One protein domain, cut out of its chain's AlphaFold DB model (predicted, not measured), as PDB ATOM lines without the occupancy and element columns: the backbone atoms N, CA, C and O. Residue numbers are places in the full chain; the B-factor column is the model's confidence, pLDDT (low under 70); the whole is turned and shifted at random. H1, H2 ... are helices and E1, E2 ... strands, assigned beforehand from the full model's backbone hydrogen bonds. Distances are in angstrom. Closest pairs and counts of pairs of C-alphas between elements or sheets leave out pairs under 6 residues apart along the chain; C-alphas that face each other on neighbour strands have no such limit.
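What this domain is: This is residues 4 to 71 of the 74 residues of an uncharacterized protein of Anaerohalosphaera lusitana (UniProt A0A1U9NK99). A strongly twisted antiparallel sheet of five strands makes the body, with the single helix H1 set off from one of its faces. Residues 45 to 51 pass by the sheet's other face, from edge strand E4 to edge strand E5. The printed part has 68 residues, with E1, E2, E3, E4, E5 and H1 along the chain and sheet order E4, E3, E2, E1, E5; the class is mixed, helices and strands, with under half of the residues in named elements. It is compact, with a radius of gyration of the C-alphas of 10.9 A, and spans 27 by 27 by 22 A.

How they stand to each other: E1, residues 4 to 8, E2, residues 17 to 21, E3, residues 25 to 29, and E4, residues 40 to 44, form a meander, each strand the antiparallel neighbour of the one before. N 18 and O 7 of the hairpin E1 and E2 are 3.0 A apart, within hydrogen-bond range. In the hairpin E2 and E3, N 19 and O 27 are 2.8 A apart; in the hairpin E3 and E4, N 28 and O 41 are 2.9 A apart. E5, residues 52 to 54, is antiparallel to E1 at 124 degrees, with N 8 and O 52 at 2.8 A. H1, residues 61 to 69, is not on the sheet, but only just, with 4 pairs of C-alphas within 10 A. Its closest C-alphas to E3 are those of Val 63 and Leu 29, 7.9 A apart. H1 is apart from E1, E2 and E4. Every O i to N i+4 pair in H1 is within hydrogen-bond range.

Where its parts are: E1 begins at C-alpha 4 (46.479, -40.254, -28.521) and is 14.1 A long. E2 measures 12.9 A, E3 13.3 A, E4 13.7 A and E5 6.2 A. H1, 12.0 A, ends at C-alpha 69 (36.462, -32.949, -14.552).

The domain as a whole: The C-alphas of Asp 50 and Arg 69 are the two farthest apart, 29.0 A. The printed part has no cut. The link E2 to E3 is tight and the others are short. No printed residue has a pLDDT under 70.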
ATOM      1  N   ARG A   4      45.487 -39.829 -27.531       91.69
ATOM      2  CA  ARG A   4      46.479 -40.254 -28.521       91.69
ATOM      3  C   ARG A   4      47.675 -39.307 -28.558       91.69
ATOM      4  O   ARG A   4      48.806 -39.756 -28.747       91.69
ATOM      5  N   ALA A   5      47.443 -38.001 -28.457       93.00
ATOM      6  CA  ALA A   5      48.493 -36.986 -28.503       93.00
ATOM      7  C   ALA A   5      48.058 -35.688 -27.826       93.00
ATOM      8  O   ALA A   5      46.874 -35.363 -27.823       93.00
ATOM      9  N   ILE A   6      49.035 -34.928 -27.335       94.50
ATOM     10  CA  ILE A   6      48.855 -33.539 -26.921       94.50
ATOM     11  C   ILE A   6      49.948 -32.721 -27.603       94.50
ATOM     12  O   ILE A   6      51.117 -33.126 -27.606       94.50
ATOM     13  N   THR A   7      49.570 -31.593 -28.192       95.81
ATOM     14  CA  THR A   7      50.506 -30.635 -28.782       95.81
ATOM     15  C   THR A   7      50.338 -29.253 -28.162       95.81
ATOM     16  O   THR A   7      49.226 -28.845 -27.837       95.81
ATOM     17  N   ASP A   8      51.456 -28.550 -27.987       96.00
ATOM     18  CA  ASP A   8      51.537 -27.143 -27.597       96.00
ATOM     19  C   ASP A   8      52.101 -26.343 -28.775       96.00
ATOM     20  O   ASP A   8      53.250 -26.545 -29.190       96.00
ATOM     21  N   ASN A   9      51.303 -25.415 -29.296       94.25
ATOM     22  CA  ASN A   9      51.728 -24.520 -30.368       94.25
ATOM     23  C   ASN A   9      52.613 -23.361 -29.875       94.25
ATOM     24  O   ASN A   9      52.992 -22.495 -30.657       94.25
ATOM     25  N   GLN A  10      52.956 -23.338 -28.584       93.56
ATOM     26  CA  GLN A  10      53.814 -22.357 -27.917       93.56
ATOM     27  C   GLN A  10      53.264 -20.924 -27.941       93.56
ATOM     28  O   GLN A  10      54.018 -19.961 -27.826       93.56
ATOM     29  N   GLY A  11      51.942 -20.774 -28.052       91.25
ATOM     30  CA  GLY A  11      51.278 -19.471 -28.080       91.25
ATOM     31  C   GLY A  11      51.254 -18.815 -29.460       91.25
ATOM     32  O   GLY A  11      51.037 -17.608 -29.536       91.25
ATOM     33  N   LYS A  12      51.446 -19.584 -30.545       91.44
ATOM     34  CA  LYS A  12      51.227 -19.106 -31.925       91.44
ATOM     35  C   LYS A  12      49.793 -18.598 -32.125       91.44
ATOM     36  O   LYS A  12      49.581 -17.641 -32.864       91.44
ATOM     37  N   THR A  13      48.823 -19.232 -31.468       90.88
ATOM     38  CA  THR A  13      47.398 -18.872 -31.513       90.88
ATOM     39  C   THR A  13      46.751 -19.006 -30.129       90.88
ATOM     40  O   THR A  13      47.376 -19.469 -29.169       90.88
ATOM     41  N   LEU A  14      45.489 -18.577 -30.008       88.81
ATOM     42  CA  LEU A  14      44.739 -18.652 -28.750       88.81
ATOM     43  C   LEU A  14      44.386 -20.092 -28.356       88.81
ATOM     44  O   LEU A  14      44.345 -20.396 -27.167       88.81
ATOM     45  N   ASP A  15      44.169 -20.979 -29.324       88.44
ATOM     46  CA  ASP A  15      44.006 -22.428 -29.176       88.44
ATOM     47  C   ASP A  15      45.355 -23.130 -28.983       88.44
ATOM     48  O   ASP A  15      45.782 -23.967 -29.769       88.44
ATOM     49  N   ARG A  16      46.059 -22.744 -27.919       94.50
ATOM     50  CA  ARG A  16      47.434 -23.171 -27.661       94.50
ATOM     51  C   ARG A  16      47.626 -24.691 -27.623       94.50
ATOM     52  O   ARG A  16      48.669 -25.180 -28.057       94.50
ATOM     53  N   TYR A  17      46.665 -25.411 -27.054       95.25
ATOM     54  CA  TYR A  17      46.756 -26.850 -26.842       95.25
ATOM     55  C   TYR A  17      45.768 -27.597 -27.724       95.25
ATOM     56  O   TYR A  17      44.570 -27.330 -27.666       95.25
ATOM     57  N   THR A  18      46.249 -28.608 -28.439       95.38
ATOM     58  CA  THR A  18      45.390 -29.562 -29.149       95.38
ATOM     59  C   THR A  18      45.520 -30.929 -28.496       95.38
ATOM     60  O   THR A  18      46.607 -31.508 -28.437       95.38
ATOM     61  N   ILE A  19      44.403 -31.467 -28.012       94.19
ATOM     62  CA  ILE A  19      44.306 -32.843 -27.528       94.19
ATOM     63  C   ILE A  19      43.695 -33.685 -28.635       94.19
ATOM     64  O   ILE A  19      42.560 -33.457 -29.042       94.19
ATOM     65  N   CYS A  20      44.443 -34.672 -29.104       93.56
ATOM     66  CA  CYS A  20      43.961 -35.664 -30.050       93.56
ATOM     67  C   CYS A  20      43.582 -36.934 -29.299       93.56
ATOM     68  O   CYS A  20      44.402 -37.495 -28.563       93.56
ATOM     69  N   PHE A  21      42.357 -37.400 -29.500       92.12
ATOM     70  CA  PHE A  21      41.849 -38.622 -28.895       92.12
ATOM     71  C   PHE A  21      41.980 -39.816 -29.846       92.12
ATOM     72  O   PHE A  21      42.131 -39.676 -31.061       92.12
ATOM     73  N   CYS A  22      41.956 -41.026 -29.289       90.12
ATOM     74  CA  CYS A  22      42.113 -42.260 -30.066       90.12
ATOM     75  C   CYS A  22      40.988 -42.505 -31.085       90.12
ATOM     76  O   CYS A  22      41.196 -43.270 -32.020       90.12
ATOM     77  N   ASP A  23      39.825 -41.875 -30.912       90.62
ATOM     78  CA  ASP A  23      38.697 -41.944 -31.849       90.62
ATOM     79  C   ASP A  23      38.808 -40.945 -33.015       90.62
ATOM     80  O   ASP A  23      37.934 -40.915 -33.875       90.62
ATOM     81  N   GLY A  24      39.886 -40.154 -33.074       89.06
ATOM     82  CA  GLY A  24      40.110 -39.151 -34.118       89.06
ATOM     83  C   GLY A  24      39.489 -37.784 -33.828       89.06
ATOM     84  O   GLY A  24      39.733 -36.843 -34.584       89.06
ATOM     85  N   SER A  25      38.747 -37.642 -32.725       92.25
ATOM     86  CA  SER A  25      38.287 -36.333 -32.267       92.25
ATOM     87  C   SER A  25      39.452 -35.491 -31.741       92.25
ATOM     88  O   SER A  25      40.450 -36.003 -31.214       92.25
ATOM     89  N   LEU A  26      39.320 -34.175 -31.891       93.38
ATOM     90  CA  LEU A  26      40.264 -33.180 -31.404       93.38
ATOM     91  C   LEU A  26      39.561 -32.214 -30.454       93.38
ATOM     92  O   LEU A  26      38.420 -31.811 -30.686       93.38
ATOM     93  N   LEU A  27      40.280 -31.787 -29.421       93.88
ATOM     94  CA  LEU A  27      39.871 -30.697 -28.549       93.88
ATOM     95  C   LEU A  27      40.956 -29.625 -28.511       93.88
ATOM     96  O   LEU A  27      42.068 -29.872 -28.050       93.88
ATOM     97  N   ASN A  28      40.602 -28.433 -28.974       93.94
ATOM     98  CA  ASN A  28      41.450 -27.251 -28.970       93.94
ATOM     99  C   ASN A  28      41.138 -26.389 -27.744       93.94
ATOM    100  O   ASN A  28      39.981 -26.019 -27.515       93.94
ATOM    101  N   LEU A  29      42.168 -26.080 -26.956       95.00
ATOM    102  CA  LEU A  29      42.076 -25.357 -25.693       95.00
ATOM    103  C   LEU A  29      43.042 -24.182 -25.652       95.00
ATOM    104  O   LEU A  29      44.202 -24.294 -26.047       95.00
ATOM    105  N   SER A  30      42.593 -23.075 -25.069       95.25
ATOM    106  CA  SER A  30      43.510 -22.019 -24.656       95.25
ATOM    107  C   SER A  30      44.199 -22.341 -23.333       95.25
ATOM    108  O   SER A  30      43.814 -23.241 -22.587       95.25
ATOM    109  N   HIS A  31      45.210 -21.537 -23.002       93.38
ATOM    110  CA  HIS A  31      45.862 -21.577 -21.692       93.38
ATOM    111  C   HIS A  31      44.924 -21.220 -20.529       93.38
ATOM    112  O   HIS A  31      45.156 -21.637 -19.399       93.38
ATOM    113  N   ASN A  32      43.849 -20.480 -20.805       91.38
ATOM    114  CA  ASN A  32      42.855 -20.042 -19.828       91.38
ATOM    115  C   ASN A  32      41.473 -20.613 -20.184       91.38
ATOM    116  O   ASN A  32      40.519 -19.869 -20.403       91.38
ATOM    117  N   CYS A  33      41.389 -21.936 -20.353       89.25
ATOM    118  CA  CYS A  33      40.203 -22.619 -20.881       89.25
ATOM    119  C   CYS A  33      38.964 -22.565 -19.962       89.25
ATOM    120  O   CYS A  33      37.881 -22.984 -20.358       89.25
ATOM    121  N   ASP A  34      39.116 -22.091 -18.727       87.62
ATOM    122  CA  ASP A  34      38.060 -21.892 -17.730       87.62
ATOM    123  C   ASP A  34      37.484 -20.465 -17.711       87.62
ATOM    124  O   ASP A  34      36.500 -20.203 -17.017       87.62
ATOM    125  N   SER A  35      38.050 -19.549 -18.497       88.94
ATOM    126  CA  SER A  35      37.533 -18.194 -18.683       88.94
ATOM    127  C   SER A  35      36.486 -18.137 -19.808       88.94
ATOM    128  O   SER A  35      36.612 -18.861 -20.797       88.94
ATOM    129  N   PRO A  36      35.497 -17.221 -19.741       87.81
ATOM    130  CA  PRO A  36      34.569 -16.967 -20.849       87.81
ATOM    131  C   PRO A  36      35.251 -16.531 -22.154       87.81
ATOM    132  O   PRO A  36      34.657 -16.632 -23.220       87.81
ATOM    133  N   GLN A  37      36.478 -16.011 -22.067       87.62
ATOM    134  CA  GLN A  37      37.301 -15.606 -23.206       87.62
ATOM    135  C   GLN A  37      38.229 -16.736 -23.685       87.62
ATOM    136  O   GLN A  37      38.941 -16.574 -24.675       87.62
ATOM    137  N   GLY A  38      38.271 -17.860 -22.964       90.31
ATOM    138  CA  GLY A  38      39.084 -19.014 -23.311       90.31
ATOM    139  C   GLY A  38      38.583 -19.712 -24.572       90.31
ATOM    140  O   GLY A  38      37.389 -19.729 -24.864       90.31
ATOM    141  N   VAL A  39      39.507 -20.324 -25.316       89.44
ATOM    142  CA  VAL A  39      39.140 -21.172 -26.449       89.44
ATOM    143  C   VAL A  39      38.798 -22.556 -25.924       89.44
ATOM    144  O   VAL A  39      39.566 -23.153 -25.166       89.44
ATOM    145  N   PHE A  40      37.642 -23.046 -26.356       90.44
ATOM    146  CA  PHE A  40      37.186 -24.411 -26.159       90.44
ATOM    147  C   PHE A  40      36.436 -24.845 -27.417       90.44
ATOM    148  O   PHE A  40      35.304 -24.417 -27.645       90.44
ATOM    149  N   MET A  41      37.073 -25.659 -28.257       91.44
ATOM    150  CA  MET A  41      36.498 -26.049 -29.542       91.44
ATOM    151  C   MET A  41      36.759 -27.520 -29.845       91.44
ATOM    152  O   MET A  41      37.907 -27.963 -29.876       91.44
ATOM    153  N   TRP A  42      35.679 -28.258 -30.092       92.81
ATOM    154  CA  TRP A  42      35.742 -29.610 -30.636       92.81
ATOM    155  C   TRP A  42      35.916 -29.567 -32.149       92.81
ATOM    156  O   TRP A  42      35.347 -28.708 -32.822       92.81
ATOM    157  N   GLY A  43      36.660 -30.529 -32.674       89.94
ATOM    158  CA  GLY A  43      36.806 -30.744 -34.104       89.94
ATOM    159  C   GLY A  43      37.205 -32.177 -34.417       89.94
ATOM    160  O   GLY A  43      37.291 -33.030 -33.532       89.94
ATOM    161  N   GLU A  44      37.482 -32.423 -35.689       87.69
ATOM    162  CA  GLU A  44      37.971 -33.701 -36.199       87.69
ATOM    163  C   GLU A  44      39.223 -33.460 -37.040       87.69
ATOM    164  O   GLU A  44      39.354 -32.417 -37.685       87.69
ATOM    165  N   GLY A  45      40.151 -34.418 -37.038       79.75
ATOM    166  CA  GLY A  45      41.327 -34.371 -37.901       79.75
ATOM    167  C   GLY A  45      42.605 -34.847 -37.223       79.75
ATOM    168  O   GLY A  45      42.590 -35.650 -36.292       79.75
ATOM    169  N   CYS A  46      43.738 -34.352 -37.720       70.62
ATOM    170  CA  CYS A  46      45.058 -34.652 -37.174       70.62
ATOM    171  C   CYS A  46      45.670 -33.411 -36.513       70.62
ATOM    172  O   CYS A  46      45.466 -32.301 -37.007       70.62
ATOM    173  N   PRO A  47      46.437 -33.582 -35.422       73.94
ATOM    174  CA  PRO A  47      47.193 -32.486 -34.835       73.94
ATOM    175  C   PRO A  47      48.232 -31.948 -35.827       73.94
ATOM    176  O   PRO A  47      48.739 -32.693 -36.670       73.94
ATOM    177  N   SER A  48      48.559 -30.663 -35.693       77.19
ATOM    178  CA  SER A  48      49.629 -30.016 -36.457       77.19
ATOM    179  C   SER A  48      50.956 -30.764 -36.285       77.19
ATOM    180  O   SER A  48      51.317 -31.167 -35.177       77.19
ATOM    181  N   THR A  49      51.696 -30.936 -37.380       80.38
ATOM    182  CA  THR A  49      53.032 -31.555 -37.368       80.38
ATOM    183  C   THR A  49      54.118 -30.621 -36.840       80.38
ATOM    184  O   THR A  49      55.170 -31.099 -36.427       80.38
ATOM    185  N   ASP A  50      53.854 -29.312 -36.824       87.69
ATOM    186  CA  ASP A  50      54.834 -28.275 -36.473       87.69
ATOM    187  C   ASP A  50      54.782 -27.875 -34.992       87.69
ATOM    188  O   ASP A  50      55.545 -27.015 -34.536       87.69
ATOM    189  N   ASP A  51      53.848 -28.452 -34.238       92.25
ATOM    190  CA  ASP A  51      53.647 -28.138 -32.831       92.25
ATOM    191  C   ASP A  51      54.394 -29.110 -31.922       92.25
ATOM    192  O   ASP A  51      54.619 -30.283 -32.233       92.25
ATOM    193  N   LYS A  52      54.799 -28.607 -30.754       95.12
ATOM    194  CA  LYS A  52      55.592 -29.391 -29.815       95.12
ATOM    195  C   LYS A  52      54.702 -30.447 -29.181       95.12
ATOM    196  O   LYS A  52      53.751 -30.119 -28.478       95.12
ATOM    197  N   ARG A  53      55.052 -31.719 -29.361       94.88
ATOM    198  CA  ARG A  53      54.407 -32.813 -28.632       94.88
ATOM    199  C   ARG A  53      54.774 -32.738 -27.150       94.88
ATOM    200  O   ARG A  53      55.953 -32.641 -26.812       94.88
ATOM    201  N   ILE A  54      53.764 -32.786 -26.291       95.75
ATOM    202  CA  ILE A  54      53.908 -32.722 -24.832       95.75
ATOM    203  C   ILE A  54      53.130 -33.859 -24.162       95.75
ATOM    204  O   ILE A  54      52.322 -34.539 -24.802       95.75
ATOM    205  N   SER A  55      53.402 -34.089 -22.882       94.88
ATOM    206  CA  SER A  55      52.643 -35.006 -22.034       94.88
ATOM    207  C   SER A  55      51.481 -34.290 -21.337       94.88
ATOM    208  O   SER A  55      51.369 -33.064 -21.375       94.88
ATOM    209  N   PHE A  56      50.592 -35.056 -20.701       94.19
ATOM    210  CA  PHE A  56      49.510 -34.484 -19.896       94.19
ATOM    211  C   PHE A  56      50.049 -33.681 -18.705       94.19
ATOM    212  O   PHE A  56      49.513 -32.622 -18.394       94.19
ATOM    213  N   ASP A  57      51.141 -34.144 -18.096       95.19
ATOM    214  CA  ASP A  57      51.743 -33.514 -16.919       95.19
ATOM    215  C   ASP A  57      52.404 -32.164 -17.245       95.19
ATOM    216  O   ASP A  57      52.550 -31.318 -16.364       95.19
ATOM    217  N   ASP A  58      52.734 -31.924 -18.519       95.81
ATOM    218  CA  ASP A  58      53.254 -30.641 -19.007       95.81
ATOM    219  C   ASP A  58      52.154 -29.575 -19.177       95.81
ATOM    220  O   ASP A  58      52.453 -28.392 -19.374       95.81
ATOM    221  N   LEU A  59      50.874 -29.968 -19.148       95.19
ATOM    222  CA  LEU A  59      49.771 -29.024 -19.283       95.19
ATOM    223  C   LEU A  59      49.649 -28.137 -18.035       95.19
ATOM    224  O   LEU A  59      49.905 -28.586 -16.919       95.19
ATOM    225  N   PRO A  60      49.159 -26.898 -18.177       94.38
ATOM    226  CA  PRO A  60      48.794 -26.072 -17.034       94.38
ATOM    227  C   PRO A  60      47.764 -26.764 -16.134       94.38
ATOM    228  O   PRO A  60      46.853 -27.448 -16.609       94.38
ATOM    229  N   SER A  61      47.858 -26.544 -14.823       94.38
ATOM    230  CA  SER A  61      47.014 -27.228 -13.835       94.38
ATOM    231  C   SER A  61      45.510 -26.975 -14.017       94.38
ATOM    232  O   SER A  61      44.695 -27.850 -13.715       94.38
ATOM    233  N   ASN A  62      45.113 -25.807 -14.536       92.44
ATOM    234  CA  ASN A  62      43.722 -25.506 -14.887       92.44
ATOM    235  C   ASN A  62      43.241 -26.341 -16.085       92.44
ATOM    236  O   ASN A  62      42.138 -26.886 -16.032       92.44
ATOM    237  N   VAL A  63      44.081 -26.515 -17.110       94.06
ATOM    238  CA  VAL A  63      43.787 -27.352 -18.283       94.06
ATOM    239  C   VAL A  63      43.685 -28.826 -17.884       94.06
ATOM    240  O   VAL A  63      42.703 -29.485 -18.227       94.06
ATOM    241  N   GLN A  64      44.630 -29.331 -17.082       94.62
ATOM    242  CA  GLN A  64      44.573 -30.697 -16.543       94.62
ATOM    243  C   GLN A  64      43.269 -30.934 -15.770       94.62
ATOM    244  O   GLN A  64      42.504 -31.850 -16.073       94.62
ATOM    245  N   ARG A  65      42.961 -30.048 -14.813       92.31
ATOM    246  CA  ARG A  65      41.741 -30.124 -13.998       92.31
ATOM    247  C   ARG A  65      40.482 -30.108 -14.856       92.31
ATOM    248  O   ARG A  65      39.524 -30.815 -14.540       92.31
ATOM    249  N   TYR A  66      40.458 -29.292 -15.905       89.69
ATOM    250  CA  TYR A  66      39.332 -29.217 -16.825       89.69
ATOM    251  C   TYR A  66      39.099 -30.564 -17.523       89.69
ATOM    252  O   TYR A  66      37.986 -31.095 -17.492       89.69
ATOM    253  N   LEU A  67      40.159 -31.146 -18.091       90.88
ATOM    254  CA  LEU A  67      40.111 -32.425 -18.801       90.88
ATOM    255  C   LEU A  67      39.650 -33.575 -17.897       90.88
ATOM    256  O   LEU A  67      38.765 -34.344 -18.283       90.88
ATOM    257  N   THR A  68      40.173 -33.645 -16.671       91.31
ATOM    258  CA  THR A  68      39.764 -34.647 -15.677       91.31
ATOM    259  C   THR A  68      38.305 -34.463 -15.251       91.31
ATOM    260  O   THR A  68      37.541 -35.424 -15.239       91.31
ATOM    261  N   ARG A  69      37.858 -33.228 -14.959       88.94
ATOM    262  CA  ARG A  69      36.462 -32.949 -14.552       88.94
ATOM    263  C   ARG A  69      35.436 -33.318 -15.618       88.94
ATOM    264  O   ARG A  69      34.306 -33.658 -15.284       88.94
ATOM    265  N   LYS A  70      35.812 -33.225 -16.894       84.38
ATOM    266  CA  LYS A  70      34.961 -33.603 -18.026       84.38
ATOM    267  C   LYS A  70      35.002 -35.103 -18.341       84.38
ATOM    268  O   LYS A  70      34.313 -35.530 -19.260       84.38
ATOM    269  N   GLY A  71      35.792 -35.896 -17.610       84.44
ATOM    270  CA  GLY A  71      35.950 -37.330 -17.861       84.44
ATOM    271  C   GLY A  71      36.637 -37.645 -19.195       84.44
ATOM    272  O   GLY A  71      36.479 -38.746 -19.722       84.44
TER     273      GLY A  71